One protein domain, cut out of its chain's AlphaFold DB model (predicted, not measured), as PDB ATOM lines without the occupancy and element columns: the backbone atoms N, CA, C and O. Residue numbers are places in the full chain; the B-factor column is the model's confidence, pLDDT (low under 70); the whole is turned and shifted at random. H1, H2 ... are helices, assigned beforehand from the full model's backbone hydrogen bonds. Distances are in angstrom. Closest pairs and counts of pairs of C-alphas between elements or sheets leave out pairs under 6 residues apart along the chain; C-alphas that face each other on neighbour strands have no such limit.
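Overview. This is residues 4 to 162 of the 336 residues of an uncharacterized protein of Sphingobacterium nematocida (UniProt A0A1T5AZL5). H3, H4 and H5 make an up-and-down bundle; H1 packs on H3 and H5, and H6 crosses H3. The printed part, all helix, has 159 residues with six named helices and no named strand. It is only just compact, close to loose: radius of gyration of the C-alphas 17.8 A, spans 53 by 37 by 31 A.

Arrangement. H1, residues 4 to 26, touches H3, residues 39 to 71, with residues 14 to 22 alone; closest C-alphas: Ala 18 and Cys 47, 5.1 A. H2, residues 30 to 34, touches no helix. H3 and H4, residues 77 to 106, form a hairpin, as do H4 and H5, residues 116 to 137. H6, residues 143 to 162, touches H3. In H2 and H4 every O i to N i+4 pair is within hydrogen-bond range.

Along the chain. H1 begins at C-alpha 4 (-26.084, -23.292, 20.628); H6 ends at C-alpha 162 (-12.397, 10.571, 21.469). H3 is 47.2 A long.

Size, cuts and confidence. The printed part has no cut and no long link; 34 residues are under pLDDT 70.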
ATOM      1  N   LEU A   4     -25.846 -22.392  21.760       75.12
ATOM      2  CA  LEU A   4     -26.084 -23.292  20.628       75.12
ATOM      3  C   LEU A   4     -27.526 -23.217  20.093       75.12
ATOM      4  O   LEU A   4     -27.742 -23.125  18.888       75.12
ATOM      5  N   ALA A   5     -28.523 -23.209  20.983       77.50
ATOM      6  CA  ALA A   5     -29.932 -23.193  20.590       77.50
ATOM      7  C   ALA A   5     -30.332 -21.874  19.909       77.50
ATOM      8  O   ALA A   5     -31.256 -21.846  19.099       77.50
ATOM      9  N   PHE A   6     -29.640 -20.778  20.224       72.94
ATOM     10  CA  PHE A   6     -29.835 -19.497  19.550       72.94
ATOM     11  C   PHE A   6     -29.180 -19.447  18.180       72.94
ATOM     12  O   PHE A   6     -29.829 -19.015  17.230       72.94
ATOM     13  N   VAL A   7     -27.933 -19.916  18.077       76.81
ATOM     14  CA  VAL A   7     -27.217 -20.003  16.799       76.81
ATOM     15  C   VAL A   7     -28.010 -20.867  15.826       76.81
ATOM     16  O   VAL A   7     -28.279 -20.439  14.712       76.81
ATOM     17  N   LEU A   8     -28.499 -22.024  16.278       82.00
ATOM     18  CA  LEU A   8     -29.313 -22.906  15.448       82.00
ATOM     19  C   LEU A   8     -30.597 -22.218  14.959       82.00
ATOM     20  O   LEU A   8     -30.912 -22.278  13.775       82.00
ATOM     21  N   LYS A   9     -31.316 -21.504  15.836       80.81
ATOM     22  CA  LYS A   9     -32.511 -20.735  15.440       80.81
ATOM     23  C   LYS A   9     -32.188 -19.640  14.426       80.81
ATOM     24  O   LYS A   9     -32.988 -19.402  13.526       80.81
ATOM     25  N   TYR A  10     -31.054 -18.963  14.582       81.69
ATOM     26  CA  TYR A  10     -30.615 -17.918  13.663       81.69
ATOM     27  C   TYR A  10     -30.277 -18.498  12.289       81.69
ATOM     28  O   TYR A  10     -30.808 -18.038  11.284       81.69
ATOM     29  N   VAL A  11     -29.479 -19.567  12.262       85.88
ATOM     30  CA  VAL A  11     -29.123 -20.298  11.044       85.88
ATOM     31  C   VAL A  11     -30.388 -20.767  10.327       85.88
ATOM     32  O   VAL A  11     -30.601 -20.401   9.180       85.88
ATOM     33  N   VAL A  12     -31.303 -21.455  11.013       87.56
ATOM     34  CA  VAL A  12     -32.566 -21.914  10.406       87.56
ATOM     35  C   VAL A  12     -33.363 -20.757   9.792       87.56
ATOM     36  O   VAL A  12     -33.885 -20.890   8.687       87.56
ATOM     37  N   ARG A  13     -33.424 -19.593  10.453       85.50
ATOM     38  CA  ARG A  13     -34.099 -18.405   9.903       85.50
ATOM     39  C   ARG A  13     -33.426 -17.889   8.638       85.50
ATOM     40  O   ARG A  13     -34.136 -17.615   7.678       85.50
ATOM     41  N   VAL A  14     -32.097 -17.777   8.622       87.75
ATOM     42  CA  VAL A  14     -31.344 -17.338   7.437       87.75
ATOM     43  C   VAL A  14     -31.642 -18.256   6.257       87.75
ATOM     44  O   VAL A  14     -31.963 -17.765   5.184       87.75
ATOM     45  N   PHE A  15     -31.625 -19.572   6.469       89.94
ATOM     46  CA  PHE A  15     -31.903 -20.548   5.415       89.94
ATOM     47  C   PHE A  15     -33.334 -20.436   4.876       89.94
ATOM     48  O   PHE A  15     -33.529 -20.456   3.659       89.94
ATOM     49  N   ILE A  16     -34.331 -20.281   5.755       88.81
ATOM     50  CA  ILE A  16     -35.736 -20.122   5.349       88.81
ATOM     51  C   ILE A  16     -35.932 -18.806   4.591       88.81
ATOM     52  O   ILE A  16     -36.514 -18.800   3.510       88.81
ATOM     53  N   VAL A  17     -35.437 -17.689   5.127       86.69
ATOM     54  CA  VAL A  17     -35.593 -16.370   4.495       86.69
ATOM     55  C   VAL A  17     -34.848 -16.324   3.166       86.69
ATOM     56  O   VAL A  17     -35.411 -15.865   2.179       86.69
ATOM     57  N   ALA A  18     -33.625 -16.849   3.107       87.62
ATOM     58  CA  ALA A  18     -32.877 -16.952   1.863       87.62
ATOM     59  C   ALA A  18     -33.617 -17.799   0.833       87.62
ATOM     60  O   ALA A  18     -33.654 -17.417  -0.327       87.62
ATOM     61  N   TYR A  19     -34.267 -18.886   1.253       86.56
ATOM     62  CA  TYR A  19     -35.008 -19.751   0.338       86.56
ATOM     63  C   TYR A  19     -36.156 -18.971  -0.284       86.56
ATOM     64  O   TYR A  19     -36.235 -18.860  -1.504       86.56
ATOM     65  N   LEU A  20     -36.957 -18.328   0.569       86.88
ATOM     66  CA  LEU A  20     -38.064 -17.478   0.156       86.88
ATOM     67  C   LEU A  20     -37.589 -16.365  -0.795       86.88
ATOM     68  O   LEU A  20     -38.214 -16.150  -1.829       86.88
ATOM     69  N   VAL A  21     -36.474 -15.688  -0.502       85.25
ATOM     70  CA  VAL A  21     -35.908 -14.642  -1.378       85.25
ATOM     71  C   VAL A  21     -35.412 -15.217  -2.711       85.25
ATOM     72  O   VAL A  21     -35.619 -14.606  -3.757       85.25
ATOM     73  N   THR A  22     -34.779 -16.391  -2.711       83.62
ATOM     74  CA  THR A  22     -34.275 -17.025  -3.937       83.62
ATOM     75  C   THR A  22     -35.423 -17.490  -4.843       83.62
ATOM     76  O   THR A  22     -35.356 -17.304  -6.059       83.62
ATOM     77  N   THR A  23     -36.495 -18.053  -4.280       80.62
ATOM     78  CA  THR A  23     -37.639 -18.587  -5.044       80.62
ATOM     79  C   THR A  23     -38.753 -17.563  -5.294       80.62
ATOM     80  O   THR A  23     -39.603 -17.762  -6.164       80.62
ATOM     81  N   ASN A  24     -38.756 -16.441  -4.567       83.75
ATOM     82  CA  ASN A  24     -39.779 -15.391  -4.608       83.75
ATOM     83  C   ASN A  24     -41.201 -15.970  -4.478       83.75
ATOM     84  O   ASN A  24     -41.451 -16.838  -3.650       83.75
ATOM     85  N   TRP A  25     -42.142 -15.523  -5.317       76.88
ATOM     86  CA  TRP A  25     -43.537 -15.982  -5.321       76.88
ATOM     87  C   TRP A  25     -43.720 -17.463  -5.695       76.88
ATOM     88  O   TRP A  25     -44.789 -18.011  -5.451       76.88
ATOM     89  N   ARG A  26     -42.692 -18.117  -6.254       77.00
ATOM     90  CA  ARG A  26     -42.704 -19.535  -6.656       77.00
ATOM     91  C   ARG A  26     -42.107 -20.466  -5.601       77.00
ATOM     92  O   ARG A  26     -41.658 -21.561  -5.912       77.00
ATOM     93  N   PHE A  27     -42.093 -20.049  -4.337       77.31
ATOM     94  CA  PHE A  27     -41.540 -20.847  -3.237       77.31
ATOM     95  C   PHE A  27     -42.254 -22.191  -2.999       77.31
ATOM     96  O   PHE A  27     -41.747 -23.020  -2.251       77.31
ATOM     97  N   LEU A  28     -43.427 -22.408  -3.603       82.00
ATOM     98  CA  LEU A  28     -44.159 -23.675  -3.533       82.00
ATOM     99  C   LEU A  28     -43.644 -24.721  -4.540       82.00
ATOM    100  O   LEU A  28     -43.857 -25.913  -4.328       82.00
ATOM    101  N   ASP A  29     -42.898 -24.308  -5.570       83.69
ATOM    102  CA  ASP A  29     -42.382 -25.181  -6.635       83.69
ATOM    103  C   ASP A  29     -41.028 -25.803  -6.232       83.69
ATOM    104  O   ASP A  29     -40.010 -25.675  -6.914       83.69
ATOM    105  N   ILE A  30     -40.989 -26.447  -5.060       78.19
ATOM    106  CA  ILE A  30     -39.745 -26.837  -4.374       78.19
ATOM    107  C   ILE A  30     -38.851 -27.734  -5.251       78.19
ATOM    108  O   ILE A  30     -37.639 -27.519  -5.322       78.19
ATOM    109  N   MET A  31     -39.436 -28.725  -5.929       76.06
ATOM    110  CA  MET A  31     -38.680 -29.720  -6.704       76.06
ATOM    111  C   MET A  31     -38.031 -29.149  -7.972       76.06
ATOM    112  O   MET A  31     -36.905 -29.524  -8.306       76.06
ATOM    113  N   ASP A  32     -38.689 -28.203  -8.639       78.56
ATOM    114  CA  ASP A  32     -38.176 -27.592  -9.872       78.56
ATOM    115  C   ASP A  32     -36.949 -26.709  -9.599       78.56
ATOM    116  O   ASP A  32     -36.037 -26.611 -10.421       78.56
ATOM    117  N   TYR A  33     -36.880 -26.097  -8.413       75.50
ATOM    118  CA  TYR A  33     -35.731 -25.293  -8.003       75.50
ATOM    119  C   TYR A  33     -34.567 -26.132  -7.475       75.50
ATOM    120  O   TYR A  33     -33.420 -25.850  -7.815       75.50
ATOM    121  N   LEU A  34     -34.832 -27.175  -6.679       79.12
ATOM    122  CA  LEU A  34     -33.768 -28.011  -6.104       79.12
ATOM    123  C   LEU A  34     -32.965 -28.773  -7.166       79.12
ATOM    124  O   LEU A  34     -31.791 -29.074  -6.947       79.12
ATOM    125  N   THR A  35     -33.595 -29.071  -8.305       82.25
ATOM    126  CA  THR A  35     -32.976 -29.764  -9.443       82.25
ATOM    127  C   THR A  35     -32.254 -28.815 -10.407       82.25
ATOM    128  O   THR A  35     -31.472 -29.267 -11.245       82.25
ATOM    129  N   ALA A  36     -32.450 -27.497 -10.282       81.50
ATOM    130  CA  ALA A  36     -31.838 -26.523 -11.175       81.50
ATOM    131  C   ALA A  36     -30.321 -26.376 -10.908       81.50
ATOM    132  O   ALA A  36     -29.901 -26.101  -9.780       81.50
ATOM    133  N   PRO A  37     -29.461 -26.444 -11.944       79.25
ATOM    134  CA  PRO A  37     -28.005 -26.552 -11.779       79.25
ATOM    135  C   PRO A  37     -27.341 -25.314 -11.153       79.25
ATOM    136  O   PRO A  37     -26.245 -25.404 -10.610       79.25
ATOM    137  N   LYS A  38     -27.995 -24.145 -11.208       80.00
ATOM    138  CA  LYS A  38     -27.486 -22.879 -10.644       80.00
ATOM    139  C   LYS A  38     -28.142 -22.488  -9.318       80.00
ATOM    140  O   LYS A  38     -27.797 -21.447  -8.763       80.00
ATOM    141  N   PHE A  39     -29.072 -23.296  -8.805       81.69
ATOM    142  CA  PHE A  39     -29.822 -22.953  -7.601       81.69
ATOM    143  C   PHE A  39     -28.926 -22.894  -6.363       81.69
ATOM    144  O   PHE A  39     -28.919 -21.881  -5.675       81.69
ATOM    145  N   TRP A  40     -28.120 -23.928  -6.111       86.00
ATOM    146  CA  TRP A  40     -27.298 -24.015  -4.900       86.00
ATOM    147  C   TRP A  40     -26.278 -22.877  -4.740       86.00
ATOM    148  O   TRP A  40     -26.246 -22.281  -3.662       86.00
ATOM    149  N   PRO A  41     -25.498 -22.492  -5.773       85.75
ATOM    150  CA  PRO A  41     -24.608 -21.334  -5.672       85.75
ATOM    151  C   PRO A  41     -25.360 -20.030  -5.375       85.75
ATOM    152  O   PRO A  41     -24.939 -19.247  -4.522       85.75
ATOM    153  N   LEU A  42     -26.500 -19.813  -6.042       82.94
ATOM    154  CA  LEU A  42     -27.328 -18.620  -5.852       82.94
ATOM    155  C   LEU A  42     -27.965 -18.586  -4.458       82.94
ATOM    156  O   LEU A  42     -27.997 -17.543  -3.807       82.94
ATOM    157  N   TYR A  43     -28.435 -19.735  -3.979       85.75
ATOM    158  CA  TYR A  43     -29.006 -19.901  -2.652       85.75
ATOM    159  C   TYR A  43     -27.971 -19.607  -1.561       85.75
ATOM    160  O   TYR A  43     -28.268 -18.888  -0.609       85.75
ATOM    161  N   TRP A  44     -26.730 -20.075  -1.726       88.69
ATOM    162  CA  TRP A  44     -25.642 -19.790  -0.785       88.69
ATOM    163  C   TRP A  44     -25.256 -18.318  -0.751       88.69
ATOM    164  O   TRP A  44     -25.155 -17.736   0.330       88.69
ATOM    165  N   ALA A  45     -25.132 -17.684  -1.919       86.38
ATOM    166  CA  ALA A  45     -24.916 -16.243  -2.003       86.38
ATOM    167  C   ALA A  45     -26.058 -15.464  -1.322       86.38
ATOM    168  O   ALA A  45     -25.812 -14.517  -0.573       86.38
ATOM    169  N   THR A  46     -27.301 -15.920  -1.506       88.19
ATOM    170  CA  THR A  46     -28.483 -15.334  -0.861       88.19
ATOM    171  C   THR A  46     -28.446 -15.528   0.658       88.19
ATOM    172  O   THR A  46     -28.732 -14.583   1.386       88.19
ATOM    173  N   CYS A  47     -28.035 -16.696   1.165       91.12
ATOM    174  CA  CYS A  47     -27.869 -16.939   2.605       91.12
ATOM    175  C   CYS A  47     -26.867 -15.964   3.234       91.12
ATOM    176  O   CYS A  47     -27.145 -15.389   4.288       91.12
ATOM    177  N   VAL A  48     -25.726 -15.742   2.575       90.31
ATOM    178  CA  VAL A  48     -24.714 -14.782   3.039       90.31
ATOM    179  C   VAL A  48     -25.277 -13.360   3.036       90.31
ATOM    180  O   VAL A  48     -25.186 -12.668   4.050       90.31
ATOM    181  N   ALA A  49     -25.921 -12.942   1.941       89.81
ATOM    182  CA  ALA A  49     -26.518 -11.613   1.827       89.81
ATOM    183  C   ALA A  49     -27.603 -11.371   2.891       89.81
ATOM    184  O   ALA A  49     -27.558 -10.370   3.603       89.81
ATOM    185  N   VAL A  50     -28.527 -12.320   3.070       91.19
ATOM    186  CA  VAL A  50     -29.580 -12.267   4.096       91.19
ATOM    187  C   VAL A  50     -28.977 -12.190   5.496       91.19
ATOM    188  O   VAL A  50     -29.415 -11.367   6.298       91.19
ATOM    189  N   GLY A  51     -27.945 -12.987   5.783       90.31
ATOM    190  CA  GLY A  51     -27.231 -12.928   7.056       90.31
ATOM    191  C   GLY A  51     -26.654 -11.538   7.336       90.31
ATOM    192  O   GLY A  51     -26.824 -11.021   8.439       90.31
ATOM    193  N   ILE A  52     -26.040 -10.906   6.330       90.44
ATOM    194  CA  ILE A  52     -25.513  -9.536   6.424       90.44
ATOM    195  C   ILE A  52     -26.647  -8.524   6.635       90.44
ATOM    196  O   ILE A  52     -26.539  -7.663   7.506       90.44
ATOM    197  N   TYR A  53     -27.755  -8.630   5.897       92.12
ATOM    198  CA  TYR A  53     -28.894  -7.718   6.048       92.12
ATOM    199  C   TYR A  53     -29.521  -7.792   7.441       92.12
ATOM    200  O   TYR A  53     -29.798  -6.755   8.043       92.12
ATOM    201  N   MET A  54     -29.686  -8.997   7.992       90.81
ATOM    202  CA  MET A  54     -30.198  -9.185   9.353       90.81
ATOM    203  C   MET A  54     -29.264  -8.549  10.395       90.81
ATOM    204  O   MET A  54     -29.730  -7.820  11.267       90.81
ATOM    205  N   ILE A  55     -27.948  -8.748  10.252       88.81
ATOM    206  CA  ILE A  55     -26.904  -8.125  11.084       88.81
ATOM    207  C   ILE A  55     -26.988  -6.594  11.029       88.81
ATOM    208  O   ILE A  55     -26.937  -5.941  12.071       88.81
ATOM    209  N   ILE A  56     -27.141  -6.015   9.835       90.25
ATOM    210  CA  ILE A  56     -27.251  -4.562   9.642       90.25
ATOM    211  C   ILE A  56     -28.508  -4.014  10.317       90.25
ATOM    212  O   ILE A  56     -28.420  -3.028  11.044       90.25
ATOM    213  N   ILE A  57     -29.661  -4.656  10.120       91.00
ATOM    214  CA  ILE A  57     -30.924  -4.250  10.752       91.00
ATOM    215  C   ILE A  57     -30.791  -4.249  12.279       91.00
ATOM    216  O   ILE A  57     -31.209  -3.300  12.946       91.00
ATOM    217  N   GLU A  58     -30.173  -5.287  12.840       89.06
ATOM    218  CA  GLU A  58     -29.927  -5.382  14.279       89.06
ATOM    219  C   GLU A  58     -28.947  -4.305  14.769       89.06
ATOM    220  O   GLU A  58     -29.177  -3.696  15.814       89.06
ATOM    221  N   ALA A  59     -27.901  -3.995  13.998       85.62
ATOM    222  CA  ALA A  59     -26.977  -2.909  14.312       85.62
ATOM    223  C   ALA A  59     -27.669  -1.534  14.286       85.62
ATOM    224  O   ALA A  59     -27.486  -0.742  15.209       85.62
ATOM    225  N   VAL A  60     -28.507  -1.265  13.278       88.81
ATOM    226  CA  VAL A  60     -29.313  -0.034  13.174       88.81
ATOM    227  C   VAL A  60     -30.253   0.094  14.370       88.81
ATOM    228  O   VAL A  60     -30.343   1.172  14.963       88.81
ATOM    229  N   TYR A  61     -30.901  -1.004  14.771       86.75
ATOM    230  CA  TYR A  61     -31.728  -1.042  15.976       86.75
ATOM    231  C   TYR A  61     -30.915  -0.660  17.216       86.75
ATOM    232  O   TYR A  61     -31.301   0.257  17.942       86.75
ATOM    233  N   CYS A  62     -29.768  -1.310  17.440       82.06
ATOM    234  CA  CYS A  62     -28.895  -1.023  18.576       82.06
ATOM    235  C   CYS A  62     -28.426   0.435  18.573       82.06
ATOM    236  O   CYS A  62     -28.558   1.105  19.591       82.06
ATOM    237  N   VAL A  63     -27.934   0.961  17.449       80.00
ATOM    238  CA  VAL A  63     -27.455   2.349  17.361       80.00
ATOM    239  C   VAL A  63     -28.580   3.335  17.662       80.00
ATOM    240  O   VAL A  63     -28.411   4.201  18.517       80.00
ATOM    241  N   LEU A  64     -29.741   3.201  17.017       79.06
ATOM    242  CA  LEU A  64     -30.843   4.148  17.199       79.06
ATOM    243  C   LEU A  64     -31.454   4.062  18.597       79.06
ATOM    244  O   LEU A  64     -31.721   5.099  19.201       79.06
ATOM    245  N   VAL A  65     -31.666   2.860  19.132       71.56
ATOM    246  CA  VAL A  65     -32.289   2.680  20.451       71.56
ATOM    247  C   VAL A  65     -31.319   3.046  21.576       71.56
ATOM    248  O   VAL A  65     -31.722   3.769  22.489       71.56
ATOM    249  N   LEU A  66     -30.044   2.642  21.495       64.31
ATOM    250  CA  LEU A  66     -29.043   2.936  22.530       64.31
ATOM    251  C   LEU A  66     -28.617   4.415  22.526       64.31
ATOM    252  O   LEU A  66     -28.538   5.008  23.602       64.31
ATOM    253  N   ASN A  67     -28.409   5.055  21.363       64.25
ATOM    254  CA  ASN A  67     -28.051   6.485  21.334       64.25
ATOM    255  C   ASN A  67     -29.228   7.397  21.695       64.25
ATOM    256  O   ASN A  67     -29.043   8.346  22.462       64.25
ATOM    257  N   HIS A  68     -30.443   7.139  21.192       56.44
ATOM    258  CA  HIS A  68     -31.580   8.012  21.518       56.44
ATOM    259  C   HIS A  68     -32.065   7.860  22.956       56.44
ATOM    260  O   HIS A  68     -32.571   8.835  23.512       56.44
ATOM    261  N   SER A  69     -31.903   6.677  23.563       53.16
ATOM    262  CA  SER A  69     -32.168   6.475  24.991       53.16
ATOM    263  C   SER A  69     -31.286   7.361  25.872       53.16
ATOM    264  O   SER A  69     -31.746   7.790  26.924       53.16
ATOM    265  N   LYS A  70     -30.039   7.629  25.460       50.50
ATOM    266  CA  LYS A  70     -29.080   8.424  26.239       50.50
ATOM    267  C   LYS A  70     -29.190   9.929  25.994       50.50
ATOM    268  O   LYS A  70     -29.043  10.702  26.930       50.50
ATOM    269  N   ARG A  71     -29.422  10.358  24.747       49.69
ATOM    270  CA  ARG A  71     -29.266  11.778  24.356       49.69
ATOM    271  C   ARG A  71     -30.556  12.577  24.226       49.69
ATOM    272  O   ARG A  71     -30.502  13.797  24.155       49.69
ATOM    273  N   THR A  72     -31.720  11.934  24.168       42.53
ATOM    274  CA  THR A  72     -32.972  12.645  23.868       42.53
ATOM    275  C   THR A  72     -34.129  12.120  24.701       42.53
ATOM    276  O   THR A  72     -34.859  11.223  24.280       42.53
ATOM    277  N   GLY A  73     -34.363  12.754  25.850       50.03
ATOM    278  CA  GLY A  73     -35.552  12.547  26.682       50.03
ATOM    279  C   GLY A  73     -36.887  12.965  26.035       50.03
ATOM    280  O   GLY A  73     -37.903  12.947  26.713       50.03
ATOM    281  N   GLY A  74     -36.923  13.332  24.745       56.06
ATOM    282  CA  GLY A  74     -38.076  14.020  24.141       56.06
ATOM    283  C   GLY A  74     -38.686  13.424  22.867       56.06
ATOM    284  O   GLY A  74     -39.709  13.929  22.416       56.06
ATOM    285  N   ILE A  75     -38.123  12.380  22.239       60.97
ATOM    286  CA  ILE A  75     -38.688  11.888  20.962       60.97
ATOM    287  C   ILE A  75     -39.864  10.925  21.218       60.97
ATOM    288  O   ILE A  75     -39.660   9.880  21.849       60.97
ATOM    289  N   PRO A  76     -41.072  11.180  20.676       75.31
ATOM    290  CA  PRO A  76     -42.210  10.268  20.783       75.31
ATOM    291  C   PRO A  76     -41.893   8.867  20.244       75.31
ATOM    292  O   PRO A  76     -41.210   8.720  19.226       75.31
ATOM    293  N   ARG A  77     -42.437   7.819  20.882       72.62
ATOM    294  CA  ARG A  77     -42.206   6.410  20.489       72.62
ATOM    295  C   ARG A  77     -42.536   6.140  19.014       72.62
ATOM    296  O   ARG A  77     -41.792   5.422  18.350       72.62
ATOM    297  N   CYS A  78     -43.595   6.756  18.485       78.50
ATOM    298  CA  CYS A  78     -43.991   6.598  17.083       78.50
ATOM    299  C   CYS A  78     -42.939   7.133  16.106       78.50
ATOM    300  O   CYS A  78     -42.631   6.461  15.125       78.50
ATOM    301  N   LYS A  79     -42.330   8.294  16.391       81.38
ATOM    302  CA  LYS A  79     -41.278   8.859  15.531       81.38
ATOM    303  C   LYS A  79     -40.037   7.969  15.520       81.38
ATOM    304  O   LYS A  79     -39.496   7.710  14.455       81.38
ATOM    305  N   ARG A  80     -39.642   7.422  16.677       79.88
ATOM    306  CA  ARG A  80     -38.517   6.469  16.763       79.88
ATOM    307  C   ARG A  80     -38.761   5.211  15.936       79.88
ATOM    308  O   ARG A  80     -37.856   4.765  15.242       79.88
ATOM    309  N   LYS A  81     -39.988   4.681  15.979       84.00
ATOM    310  CA  LYS A  81     -40.392   3.535  15.162       84.00
ATOM    311  C   LYS A  81     -40.233   3.859  13.675       84.00
ATOM    312  O   LYS A  81     -39.540   3.135  12.977       84.00
ATOM    313  N   ILE A  82     -40.806   4.971  13.213       88.19
ATOM    314  CA  ILE A  82     -40.731   5.388  11.803       88.19
ATOM    315  C   ILE A  82     -39.277   5.566  11.349       88.19
ATOM    316  O   ILE A  82     -38.909   5.050  10.300       88.19
ATOM    317  N   VAL A  83     -38.446   6.242  12.150       88.44
ATOM    318  CA  VAL A  83     -37.021   6.441  11.837       88.44
ATOM    319  C   VAL A  83     -36.297   5.100  11.727       88.44
ATOM    320  O   VAL A  83     -35.605   4.881  10.743       88.44
ATOM    321  N   PHE A  84     -36.509   4.179  12.671       89.06
ATOM    322  CA  PHE A  84     -35.912   2.844  12.617       89.06
ATOM    323  C   PHE A  84     -36.262   2.098  11.323       89.06
ATOM    324  O   PHE A  84     -35.350   1.653  10.628       89.06
ATOM    325  N   PHE A  85     -37.552   2.026  10.974       90.62
ATOM    326  CA  PHE A  85     -37.992   1.336   9.758       90.62
ATOM    327  C   PHE A  85     -37.444   1.991   8.487       90.62
ATOM    328  O   PHE A  85     -36.959   1.315   7.585       90.62
ATOM    329  N   LEU A  86     -37.484   3.324   8.401       91.50
ATOM    330  CA  LEU A  86     -36.958   4.029   7.233       91.50
ATOM    331  C   LEU A  86     -35.449   3.822   7.091       91.50
ATOM    332  O   LEU A  86     -34.976   3.551   5.990       91.50
ATOM    333  N   THR A  87     -34.688   3.923   8.183       91.00
ATOM    334  CA  THR A  87     -33.233   3.758   8.148       91.00
ATOM    335  C   THR A  87     -32.834   2.326   7.792       91.00
ATOM    336  O   THR A  87     -31.993   2.146   6.911       91.00
ATOM    337  N   GLY A  88     -33.449   1.316   8.417       90.75
ATOM    338  CA  GLY A  88     -33.160  -0.096   8.141       90.75
ATOM    339  C   GLY A  88     -33.431  -0.468   6.681       90.75
ATOM    340  O   GLY A  88     -32.512  -0.888   5.968       90.75
ATOM    341  N   ILE A  89     -34.649  -0.186   6.202       92.12
ATOM    342  CA  ILE A  89     -35.075  -0.509   4.834       92.12
ATOM    343  C   ILE A  89     -34.204   0.220   3.820       92.12
ATOM    344  O   ILE A  89     -33.794  -0.387   2.831       92.12
ATOM    345  N   THR A  90     -33.901   1.502   4.045       93.00
ATOM    346  CA  THR A  90     -33.095   2.292   3.104       93.00
ATOM    347  C   THR A  90     -31.696   1.704   2.957       93.00
ATOM    348  O   THR A  90     -31.228   1.539   1.829       93.00
ATOM    349  N   ILE A  91     -31.039   1.330   4.060       93.44
ATOM    350  CA  ILE A  91     -29.690   0.749   4.016       93.44
ATOM    351  C   ILE A  91     -29.713  -0.605   3.300       93.44
ATOM    352  O   ILE A  91     -28.955  -0.813   2.353       93.44
ATOM    353  N   VAL A  92     -30.609  -1.510   3.703       93.75
ATOM    354  CA  VAL A  92     -30.706  -2.861   3.125       93.75
ATOM    355  C   VAL A  92     -31.063  -2.808   1.638       93.75
ATOM    356  O   VAL A  92     -30.440  -3.489   0.824       93.75
ATOM    357  N   THR A  93     -32.005  -1.942   1.264       90.50
ATOM    358  CA  THR A  93     -32.400  -1.720  -0.131       90.50
ATOM    359  C   THR A  93     -31.241  -1.179  -0.954       90.50
ATOM    360  O   THR A  93     -30.969  -1.702  -2.029       90.50
ATOM    361  N   THR A  94     -30.523  -0.175  -0.448       91.81
ATOM    362  CA  THR A  94     -29.386   0.428  -1.161       91.81
ATOM    363  C   THR A  94     -28.293  -0.605  -1.417       91.81
ATOM    364  O   THR A  94     -27.830  -0.741  -2.547       91.81
ATOM    365  N   ILE A  95     -27.928  -1.393  -0.401       90.25
ATOM    366  CA  ILE A  95     -26.917  -2.447  -0.543       90.25
ATOM    367  C   ILE A  95     -27.378  -3.502  -1.556       90.25
ATOM    368  O   ILE A  95     -26.603  -3.892  -2.426       90.25
ATOM    369  N   ASN A  96     -28.638  -3.942  -1.491       89.62
ATOM    370  CA  ASN A  96     -29.179  -4.916  -2.442       89.62
ATOM    371  C   ASN A  96     -29.185  -4.381  -3.883       89.62
ATOM    372  O   ASN A  96     -28.792  -5.092  -4.805       89.62
ATOM    373  N   LEU A  97     -29.561  -3.115  -4.090       87.62
ATOM    374  CA  LEU A  97     -29.517  -2.478  -5.408       87.62
ATOM    375  C   LEU A  97     -28.084  -2.378  -5.951       87.62
ATOM    376  O   LEU A  97     -27.882  -2.633  -7.136       87.62
ATOM    377  N   ILE A  98     -27.094  -2.081  -5.100       87.62
ATOM    378  CA  ILE A  98     -25.669  -2.068  -5.480       87.62
ATOM    379  C   ILE A  98     -25.203  -3.469  -5.900       87.62
ATOM    380  O   ILE A  98     -24.576  -3.615  -6.950       87.62
ATOM    381  N   PHE A  99     -25.535  -4.509  -5.128       84.25
ATOM    382  CA  PHE A  99     -25.178  -5.890  -5.478       84.25
ATOM    383  C   PHE A  99     -25.813  -6.331  -6.792       84.25
ATOM    384  O   PHE A  99     -25.132  -6.878  -7.657       84.25
ATOM    385  N   LEU A 100     -27.107  -6.067  -6.963       82.44
ATOM    386  CA  LEU A 100     -27.810  -6.388  -8.198       82.44
ATOM    387  C   LEU A 100     -27.224  -5.612  -9.377       82.44
ATOM    388  O   LEU A 100     -27.023  -6.199 -10.433       82.44
ATOM    389  N   TYR A 101     -26.889  -4.332  -9.200       82.50
ATOM    390  CA  TYR A 101     -26.234  -3.538 -10.237       82.50
ATOM    391  C   TYR A 101     -24.906  -4.171 -10.666       82.50
ATOM    392  O   TYR A 101     -24.674  -4.347 -11.859       82.50
ATOM    393  N   PHE A 102     -24.081  -4.602  -9.709       81.00
ATOM    394  CA  PHE A 102     -22.817  -5.280  -9.995       81.00
ATOM    395  C   PHE A 102     -23.026  -6.605 -10.753       81.00
ATOM    396  O   PHE A 102     -22.405  -6.840 -11.792       81.00
ATOM    397  N   ILE A 103     -23.961  -7.443 -10.297       78.31
ATOM    398  CA  ILE A 103     -24.291  -8.729 -10.939       78.31
ATOM    399  C   ILE A 103     -24.846  -8.527 -12.357       78.31
ATOM    400  O   ILE A 103     -24.505  -9.265 -13.274       78.31
ATOM    401  N   PHE A 104     -25.687  -7.517 -12.571       73.88
ATOM    402  CA  PHE A 104     -26.253  -7.238 -13.890       73.88
ATOM    403  C   PHE A 104     -25.241  -6.594 -14.839       73.88
ATOM    404  O   PHE A 104     -25.213  -6.944 -16.016       73.88
ATOM    405  N   SER A 105     -24.358  -5.729 -14.329       75.00
ATOM    406  CA  SER A 105     -23.278  -5.128 -15.121       75.00
ATOM    407  C   SER A 105     -22.295  -6.169 -15.664       75.00
ATOM    408  O   SER A 105     -21.766  -6.000 -16.757       75.00
ATOM    409  N   THR A 106     -22.108  -7.277 -14.942       74.25
ATOM    410  CA  THR A 106     -21.248  -8.397 -15.358       74.25
ATOM    411  C   THR A 106     -21.948  -9.385 -16.295       74.25
ATOM    412  O   THR A 106     -21.272 -10.156 -16.968       74.25
ATOM    413  N   ALA A 107     -23.281  -9.359 -16.368       66.00
ATOM    414  CA  ALA A 107     -24.088 -10.272 -17.179       66.00
ATOM    415  C   ALA A 107     -24.665  -9.630 -18.458       66.00
ATOM    416  O   ALA A 107     -25.512 -10.249 -19.095       66.00
ATOM    417  N   GLU A 108     -24.276  -8.391 -18.798       63.75
ATOM    418  CA  GLU A 108     -24.776  -7.592 -19.943       63.75
ATOM    419  C   GLU A 108     -26.314  -7.441 -20.030       63.75
ATOM    420  O   GLU A 108     -26.870  -6.959 -21.017       63.75
ATOM    421  N   HIS A 109     -27.034  -7.804 -18.971       60.53
ATOM    422  CA  HIS A 109     -28.485  -7.711 -18.898       60.53
ATOM    423  C   HIS A 109     -28.897  -6.474 -18.105       60.53
ATOM    424  O   HIS A 109     -28.416  -6.227 -17.003       60.53
ATOM    425  N   SER A 110     -29.837  -5.692 -18.639       57.28
ATOM    426  CA  SER A 110     -30.331  -4.502 -17.949       57.28
ATOM    427  C   SER A 110     -31.281  -4.871 -16.802       57.28
ATOM    428  O   SER A 110     -32.162  -5.721 -16.944       57.28
ATOM    429  N   PHE A 111     -31.158  -4.169 -15.675       52.06
ATOM    430  CA  PHE A 111     -31.946  -4.351 -14.443       52.06
ATOM    431  C   PHE A 111     -33.478  -4.332 -14.675       52.06
ATOM    432  O   PHE A 111     -34.252  -4.965 -13.955       52.06
ATOM    433  N   ILE A 112     -33.929  -3.614 -15.708       56.09
ATOM    434  CA  ILE A 112     -35.341  -3.461 -16.095       56.09
ATOM    435  C   ILE A 112     -35.861  -4.706 -16.838       56.09
ATOM    436  O   ILE A 112     -37.032  -5.066 -16.702       56.09
ATOM    437  N   SER A 113     -34.994  -5.413 -17.570       51.38
ATOM    438  CA  SER A 113     -35.368  -6.576 -18.389       51.38
ATOM    439  C   SER A 113     -35.653  -7.843 -17.569       51.38
ATOM    440  O   SER A 113     -36.474  -8.669 -17.965       51.38
ATOM    441  N   ALA A 114     -35.072  -7.965 -16.370       60.72
ATOM    442  CA  ALA A 114     -35.144  -9.172 -15.543       60.72
ATOM    443  C   ALA A 114     -36.476  -9.374 -14.782       60.72
ATOM    444  O   ALA A 114     -36.587 -10.306 -13.988       60.72
ATOM    445  N   ARG A 115     -37.484  -8.496 -14.948       66.69
ATOM    446  CA  ARG A 115     -38.768  -8.488 -14.190       66.69
ATOM    447  C   ARG A 115     -38.630  -8.503 -12.651       66.69
ATOM    448  O   ARG A 115     -39.639  -8.586 -11.944       66.69
ATOM    449  N   TYR A 116     -37.414  -8.362 -12.126       72.38
ATOM    450  CA  TYR A 116     -37.098  -8.444 -10.702       72.38
ATOM    451  C   TYR A 116     -37.833  -7.370  -9.891       72.38
ATOM    452  O   TYR A 116     -38.406  -7.676  -8.848       72.38
ATOM    453  N   TRP A 117     -37.935  -6.146 -10.424       71.56
ATOM    454  CA  TRP A 117     -38.649  -5.028  -9.797       71.56
ATOM    455  C   TRP A 117     -40.096  -5.343  -9.409       71.56
ATOM    456  O   TRP A 117     -40.570  -4.883  -8.373       71.56
ATOM    457  N   ARG A 118     -40.815  -6.120 -10.229       73.50
ATOM    458  CA  ARG A 118     -42.259  -6.319 -10.044       73.50
ATOM    459  C   ARG A 118     -42.593  -7.435  -9.059       73.50
ATOM    460  O   ARG A 118     -43.662  -7.402  -8.466       73.50
ATOM    461  N   SER A 119     -41.713  -8.424  -8.909       76.00
ATOM    462  CA  SER A 119     -41.989  -9.612  -8.089       76.00
ATOM    463  C   SER A 119     -40.925  -9.857  -7.024       76.00
ATOM    464  O   SER A 119     -41.264  -9.932  -5.849       76.00
ATOM    465  N   GLY A 120     -39.647  -9.916  -7.403       79.94
ATOM    466  CA  GLY A 120     -38.555 -10.188  -6.468       79.94
ATOM    467  C   GLY A 120     -38.307  -9.052  -5.479       79.94
ATOM    468  O   GLY A 120     -38.208  -9.288  -4.281       79.94
ATOM    469  N   PHE A 121     -38.294  -7.806  -5.953       83.88
ATOM    470  CA  PHE A 121     -38.032  -6.643  -5.102       83.88
ATOM    471  C   PHE A 121     -39.144  -6.389  -4.073       83.88
ATOM    472  O   PHE A 121     -38.863  -6.107  -2.911       83.88
ATOM    473  N   VAL A 122     -40.410  -6.537  -4.477       85.75
ATOM    474  CA  VAL A 122     -41.559  -6.405  -3.565       85.75
ATOM    475  C   VAL A 122     -41.520  -7.496  -2.497       85.75
ATOM    476  O   VAL A 122     -41.704  -7.212  -1.316       85.75
ATOM    477  N   PHE A 123     -41.239  -8.737  -2.896       84.19
ATOM    478  CA  PHE A 123     -41.161  -9.865  -1.973       84.19
ATOM    479  C   PHE A 123     -39.990  -9.723  -0.988       84.19
ATOM    480  O   PHE A 123     -40.161  -9.918   0.214       84.19
ATOM    481  N   PHE A 124     -38.831  -9.282  -1.484       89.56
ATOM    482  CA  PHE A 124     -37.676  -8.899  -0.676       89.56
ATOM    483  C   PHE A 124     -38.039  -7.833   0.366       89.56
ATOM    484  O   PHE A 124     -37.833  -8.047   1.560       89.56
ATOM    485  N   LEU A 125     -38.637  -6.716  -0.063       90.75
ATOM    486  CA  LEU A 125     -39.033  -5.632   0.839       90.75
ATOM    487  C   LEU A 125     -39.999  -6.117   1.918       90.75
ATOM    488  O   LEU A 125     -39.795  -5.821   3.092       90.75
ATOM    489  N   LEU A 126     -41.025  -6.888   1.550       91.12
ATOM    490  CA  LEU A 126     -42.002  -7.409   2.507       91.12
ATOM    491  C   LEU A 126     -41.352  -8.298   3.574       91.12
ATOM    492  O   LEU A 126     -41.662  -8.148   4.757       91.12
ATOM    493  N   LEU A 127     -40.428  -9.181   3.181       90.44
ATOM    494  CA  LEU A 127     -39.706 -10.039   4.122       90.44
ATOM    495  C   LEU A 127     -38.843  -9.232   5.094       90.44
ATOM    496  O   LEU A 127     -38.870  -9.497   6.297       90.44
ATOM    497  N   PHE A 128     -38.108  -8.231   4.604       92.00
ATOM    498  CA  PHE A 128     -37.244  -7.416   5.459       92.00
ATOM    499  C   PHE A 128     -38.026  -6.432   6.332       92.00
ATOM    500  O   PHE A 128     -37.680  -6.278   7.498       92.00
ATOM    501  N   ILE A 129     -39.144  -5.880   5.853       93.31
ATOM    502  CA  ILE A 129     -40.082  -5.104   6.682       93.31
ATOM    503  C   ILE A 129     -40.649  -5.977   7.807       93.31
ATOM    504  O   ILE A 129     -40.705  -5.552   8.964       93.31
ATOM    505  N   ALA A 130     -41.061  -7.210   7.493       91.88
ATOM    506  CA  ALA A 130     -41.556  -8.148   8.495       91.88
ATOM    507  C   ALA A 130     -40.463  -8.504   9.516       91.88
ATOM    508  O   ALA A 130     -40.740  -8.577  10.718       91.88
ATOM    509  N   TYR A 131     -39.217  -8.671   9.060       90.38
ATOM    510  CA  TYR A 131     -38.077  -8.906   9.939       90.38
ATOM    511  C   TYR A 131     -37.775  -7.706  10.842       90.38
ATOM    512  O   TYR A 131     -37.636  -7.877  12.050       90.38
ATOM    513  N   GLU A 132     -37.748  -6.486  10.309       91.00
ATOM    514  CA  GLU A 132     -37.572  -5.265  11.102       91.00
ATOM    515  C   GLU A 132     -38.669  -5.101  12.152       91.00
ATOM    516  O   GLU A 132     -38.384  -4.801  13.314       91.00
ATOM    517  N   ALA A 133     -39.923  -5.372  11.781       91.19
ATOM    518  CA  ALA A 133     -41.024  -5.374  12.731       91.19
ATOM    519  C   ALA A 133     -40.796  -6.398  13.841       91.19
ATOM    520  O   ALA A 133     -40.976  -6.078  15.019       91.19
ATOM    521  N   TRP A 134     -40.343  -7.602  13.494       89.19
ATOM    522  CA  TRP A 134     -39.989  -8.618  14.477       89.19
ATOM    523  C   TRP A 134     -38.869  -8.157  15.421       89.19
ATOM    524  O   TRP A 134     -39.015  -8.290  16.639       89.19
ATOM    525  N   VAL A 135     -37.785  -7.586  14.886       88.06
ATOM    526  CA  VAL A 135     -36.656  -7.044  15.665       88.06
ATOM    527  C   VAL A 135     -37.145  -5.961  16.625       88.06
ATOM    528  O   VAL A 135     -36.785  -5.980  17.799       88.06
ATOM    529  N   TRP A 136     -38.037  -5.077  16.172       86.75
ATOM    530  CA  TRP A 136     -38.621  -4.031  17.007       86.75
ATOM    531  C   TRP A 136     -39.458  -4.587  18.168       86.75
ATOM    532  O   TRP A 136     -39.333  -4.117  19.299       86.75
ATOM    533  N   TYR A 137     -40.318  -5.581  17.914       85.12
ATOM    534  CA  TYR A 137     -41.196  -6.150  18.946       85.12
ATOM    535  C   TYR A 137     -40.475  -7.116  19.894       85.12
ATOM    536  O   TYR A 137     -40.859  -7.229  21.059       85.12
ATOM    537  N   LYS A 138     -39.461  -7.850  19.414       82.31
ATOM    538  CA  LYS A 138     -38.758  -8.897  20.178       82.31
ATOM    539  C   LYS A 138     -37.235  -8.876  19.949       82.31
ATOM    540  O   LYS A 138     -36.672  -9.907  19.557       82.31
ATOM    541  N   PRO A 139     -36.534  -7.783  20.301       76.44
ATOM    542  CA  PRO A 139     -35.091  -7.637  20.064       76.44
ATOM    543  C   PRO A 139     -34.265  -8.707  20.794       76.44
ATOM    544  O   PRO A 139     -33.331  -9.274  20.246       76.44
ATOM    545  N   ARG A 140     -34.682  -9.117  21.999       68.69
ATOM    546  CA  ARG A 140     -33.995 -10.151  22.803       68.69
ATOM    547  C   ARG A 140     -34.028 -11.559  22.195       68.69
ATOM    548  O   ARG A 140     -33.369 -12.463  22.703       68.69
ATOM    549  N   THR A 141     -34.839 -11.778  21.156       71.12
ATOM    550  CA  THR A 141     -34.930 -13.071  20.458       71.12
ATOM    551  C   THR A 141     -34.020 -13.163  19.238       71.12
ATOM    552  O   THR A 141     -33.993 -14.215  18.586       71.12
ATOM    553  N   THR A 142     -33.302 -12.089  18.911       70.00
ATOM    554  CA  THR A 142     -32.297 -12.089  17.852       70.00
ATOM    555  C   THR A 142     -30.923 -12.318  18.473       70.00
ATOM    556  O   THR A 142     -30.610 -11.835  19.560       70.00
ATOM    557  N   TRP A 143     -30.129 -13.176  17.834       65.75
ATOM    558  CA  TRP A 143     -28.808 -13.536  18.348       65.75
ATOM    559  C   TRP A 143     -27.827 -12.368  18.212       65.75
ATOM    560  O   TRP A 143     -27.038 -12.119  19.127       65.75
ATOM    561  N   GLY A 144     -27.924 -11.626  17.106       61.53
ATOM    562  CA  GLY A 144     -27.085 -10.466  16.859       61.53
ATOM    563  C   GLY A 144     -27.295  -9.377  17.905       61.53
ATOM    564  O   GLY A 144     -26.318  -8.732  18.238       61.53
ATOM    565  N   PHE A 145     -28.469  -9.238  18.532       65.56
ATOM    566  CA  PHE A 145     -28.717  -8.184  19.522       65.56
ATOM    567  C   PHE A 145     -27.704  -8.190  20.671       65.56
ATOM    568  O   PHE A 145     -27.141  -7.151  20.967       65.56
ATOM    569  N   TRP A 146     -27.390  -9.338  21.283       65.38
ATOM    570  CA  TRP A 146     -26.427  -9.387  22.401       65.38
ATOM    571  C   TRP A 146     -24.989  -9.079  21.973       65.38
ATOM    572  O   TRP A 146     -24.224  -8.444  22.703       65.38
ATOM    573  N   VAL A 147     -24.596  -9.569  20.797       70.62
ATOM    574  CA  VAL A 147     -23.251  -9.354  20.248       70.62
ATOM    575  C   VAL A 147     -23.107  -7.906  19.775       70.62
ATOM    576  O   VAL A 147     -22.117  -7.251  20.095       70.62
ATOM    577  N   MET A 148     -24.124  -7.393  19.086       70.44
ATOM    578  CA  MET A 148     -24.211  -6.031  18.573       70.44
ATOM    579  C   MET A 148     -24.360  -5.014  19.682       70.44
ATOM    580  O   MET A 148     -23.693  -3.997  19.630       70.44
ATOM    581  N   GLU A 149     -25.141  -5.286  20.721       69.00
ATOM    582  CA  GLU A 149     -25.232  -4.419  21.891       69.00
ATOM    583  C   GLU A 149     -23.845  -4.239  22.507       69.00
ATOM    584  O   GLU A 149     -23.406  -3.107  22.693       69.00
ATOM    585  N   ARG A 150     -23.091  -5.325  22.725       71.44
ATOM    586  CA  ARG A 150     -21.709  -5.236  23.227       71.44
ATOM    587  C   ARG A 150     -20.783  -4.492  22.268       71.44
ATOM    588  O   ARG A 150     -19.978  -3.680  22.717       71.44
ATOM    589  N   TRP A 151     -20.870  -4.778  20.973       73.69
ATOM    590  CA  TRP A 151     -19.995  -4.183  19.966       73.69
ATOM    591  C   TRP A 151     -20.282  -2.690  19.765       73.69
ATOM    592  O   TRP A 151     -19.382  -1.871  19.918       73.69
ATOM    593  N   VAL A 152     -21.543  -2.319  19.538       68.88
ATOM    594  CA  VAL A 152     -22.011  -0.931  19.424       68.88
ATOM    595  C   VAL A 152     -21.713  -0.161  20.701       68.88
ATOM    596  O   VAL A 152     -21.220   0.955  20.622       68.88
ATOM    597  N   THR A 153     -21.920  -0.752  21.882       66.38
ATOM    598  CA  THR A 153     -21.570  -0.094  23.148       66.38
ATOM    599  C   THR A 153     -20.078   0.217  23.214       66.38
ATOM    600  O   THR A 153     -19.725   1.339  23.566       66.38
ATOM    601  N   LYS A 154     -19.197  -0.714  22.825       72.81
ATOM    602  CA  LYS A 154     -17.748  -0.454  22.760       72.81
ATOM    603  C   LYS A 154     -17.397   0.647  21.761       72.81
ATOM    604  O   LYS A 154     -16.592   1.514  22.082       72.81
ATOM    605  N   VAL A 155     -18.000   0.625  20.573       71.75
ATOM    606  CA  VAL A 155     -17.748   1.627  19.526       71.75
ATOM    607  C   VAL A 155     -18.227   3.009  19.968       71.75
ATOM    608  O   VAL A 155     -17.477   3.971  19.861       71.75
ATOM    609  N   VAL A 156     -19.436   3.111  20.526       66.19
ATOM    610  CA  VAL A 156     -20.000   4.374  21.020       66.19
ATOM    611  C   VAL A 156     -19.175   4.925  22.183       66.19
ATOM    612  O   VAL A 156     -18.811   6.092  22.125       66.19
ATOM    613  N   HIS A 157     -18.790   4.108  23.172       63.00
ATOM    614  CA  HIS A 157     -17.916   4.570  24.264       63.00
ATOM    615  C   HIS A 157     -16.535   5.001  23.750       63.00
ATOM    616  O   HIS A 157     -16.006   6.011  24.203       63.00
ATOM    617  N   GLY A 158     -15.968   4.286  22.773       62.69
ATOM    618  CA  GLY A 158     -14.691   4.661  22.162       62.69
ATOM    619  C   GLY A 158     -14.761   5.955  21.341       62.69
ATOM    620  O   GLY A 158     -13.786   6.698  21.289       62.69
ATOM    621  N   ILE A 159     -15.904   6.252  20.715       63.47
ATOM    622  CA  ILE A 159     -16.144   7.535  20.037       63.47
ATOM    623  C   ILE A 159     -16.372   8.643  21.070       63.47
ATOM    624  O   ILE A 159     -15.817   9.724  20.917       63.47
ATOM    625  N   GLU A 160     -17.133   8.392  22.137       58.56
ATOM    626  CA  GLU A 160     -17.381   9.372  23.204       58.56
ATOM    627  C   GLU A 160     -16.087   9.763  23.932       58.56
ATOM    628  O   GLU A 160     -15.853  10.951  24.128       58.56
ATOM    629  N   GLN A 161     -15.186   8.812  24.198       56.72
ATOM    630  CA  GLN A 161     -13.850   9.096  24.741       56.72
ATOM    631  C   GLN A 161     -12.963   9.919  23.794       56.72
ATOM    632  O   GLN A 161     -12.097  10.656  24.252       56.72
ATOM    633  N   LYS A 162     -13.166   9.813  22.473       56.44
ATOM    634  CA  LYS A 162     -12.397  10.571  21.469       56.44
ATOM    635  C   LYS A 162     -12.995  11.941  21.142       56.44
ATOM    636  O   LYS A 162     -12.263  12.825  20.713       56.44
TER     637      LYS A 162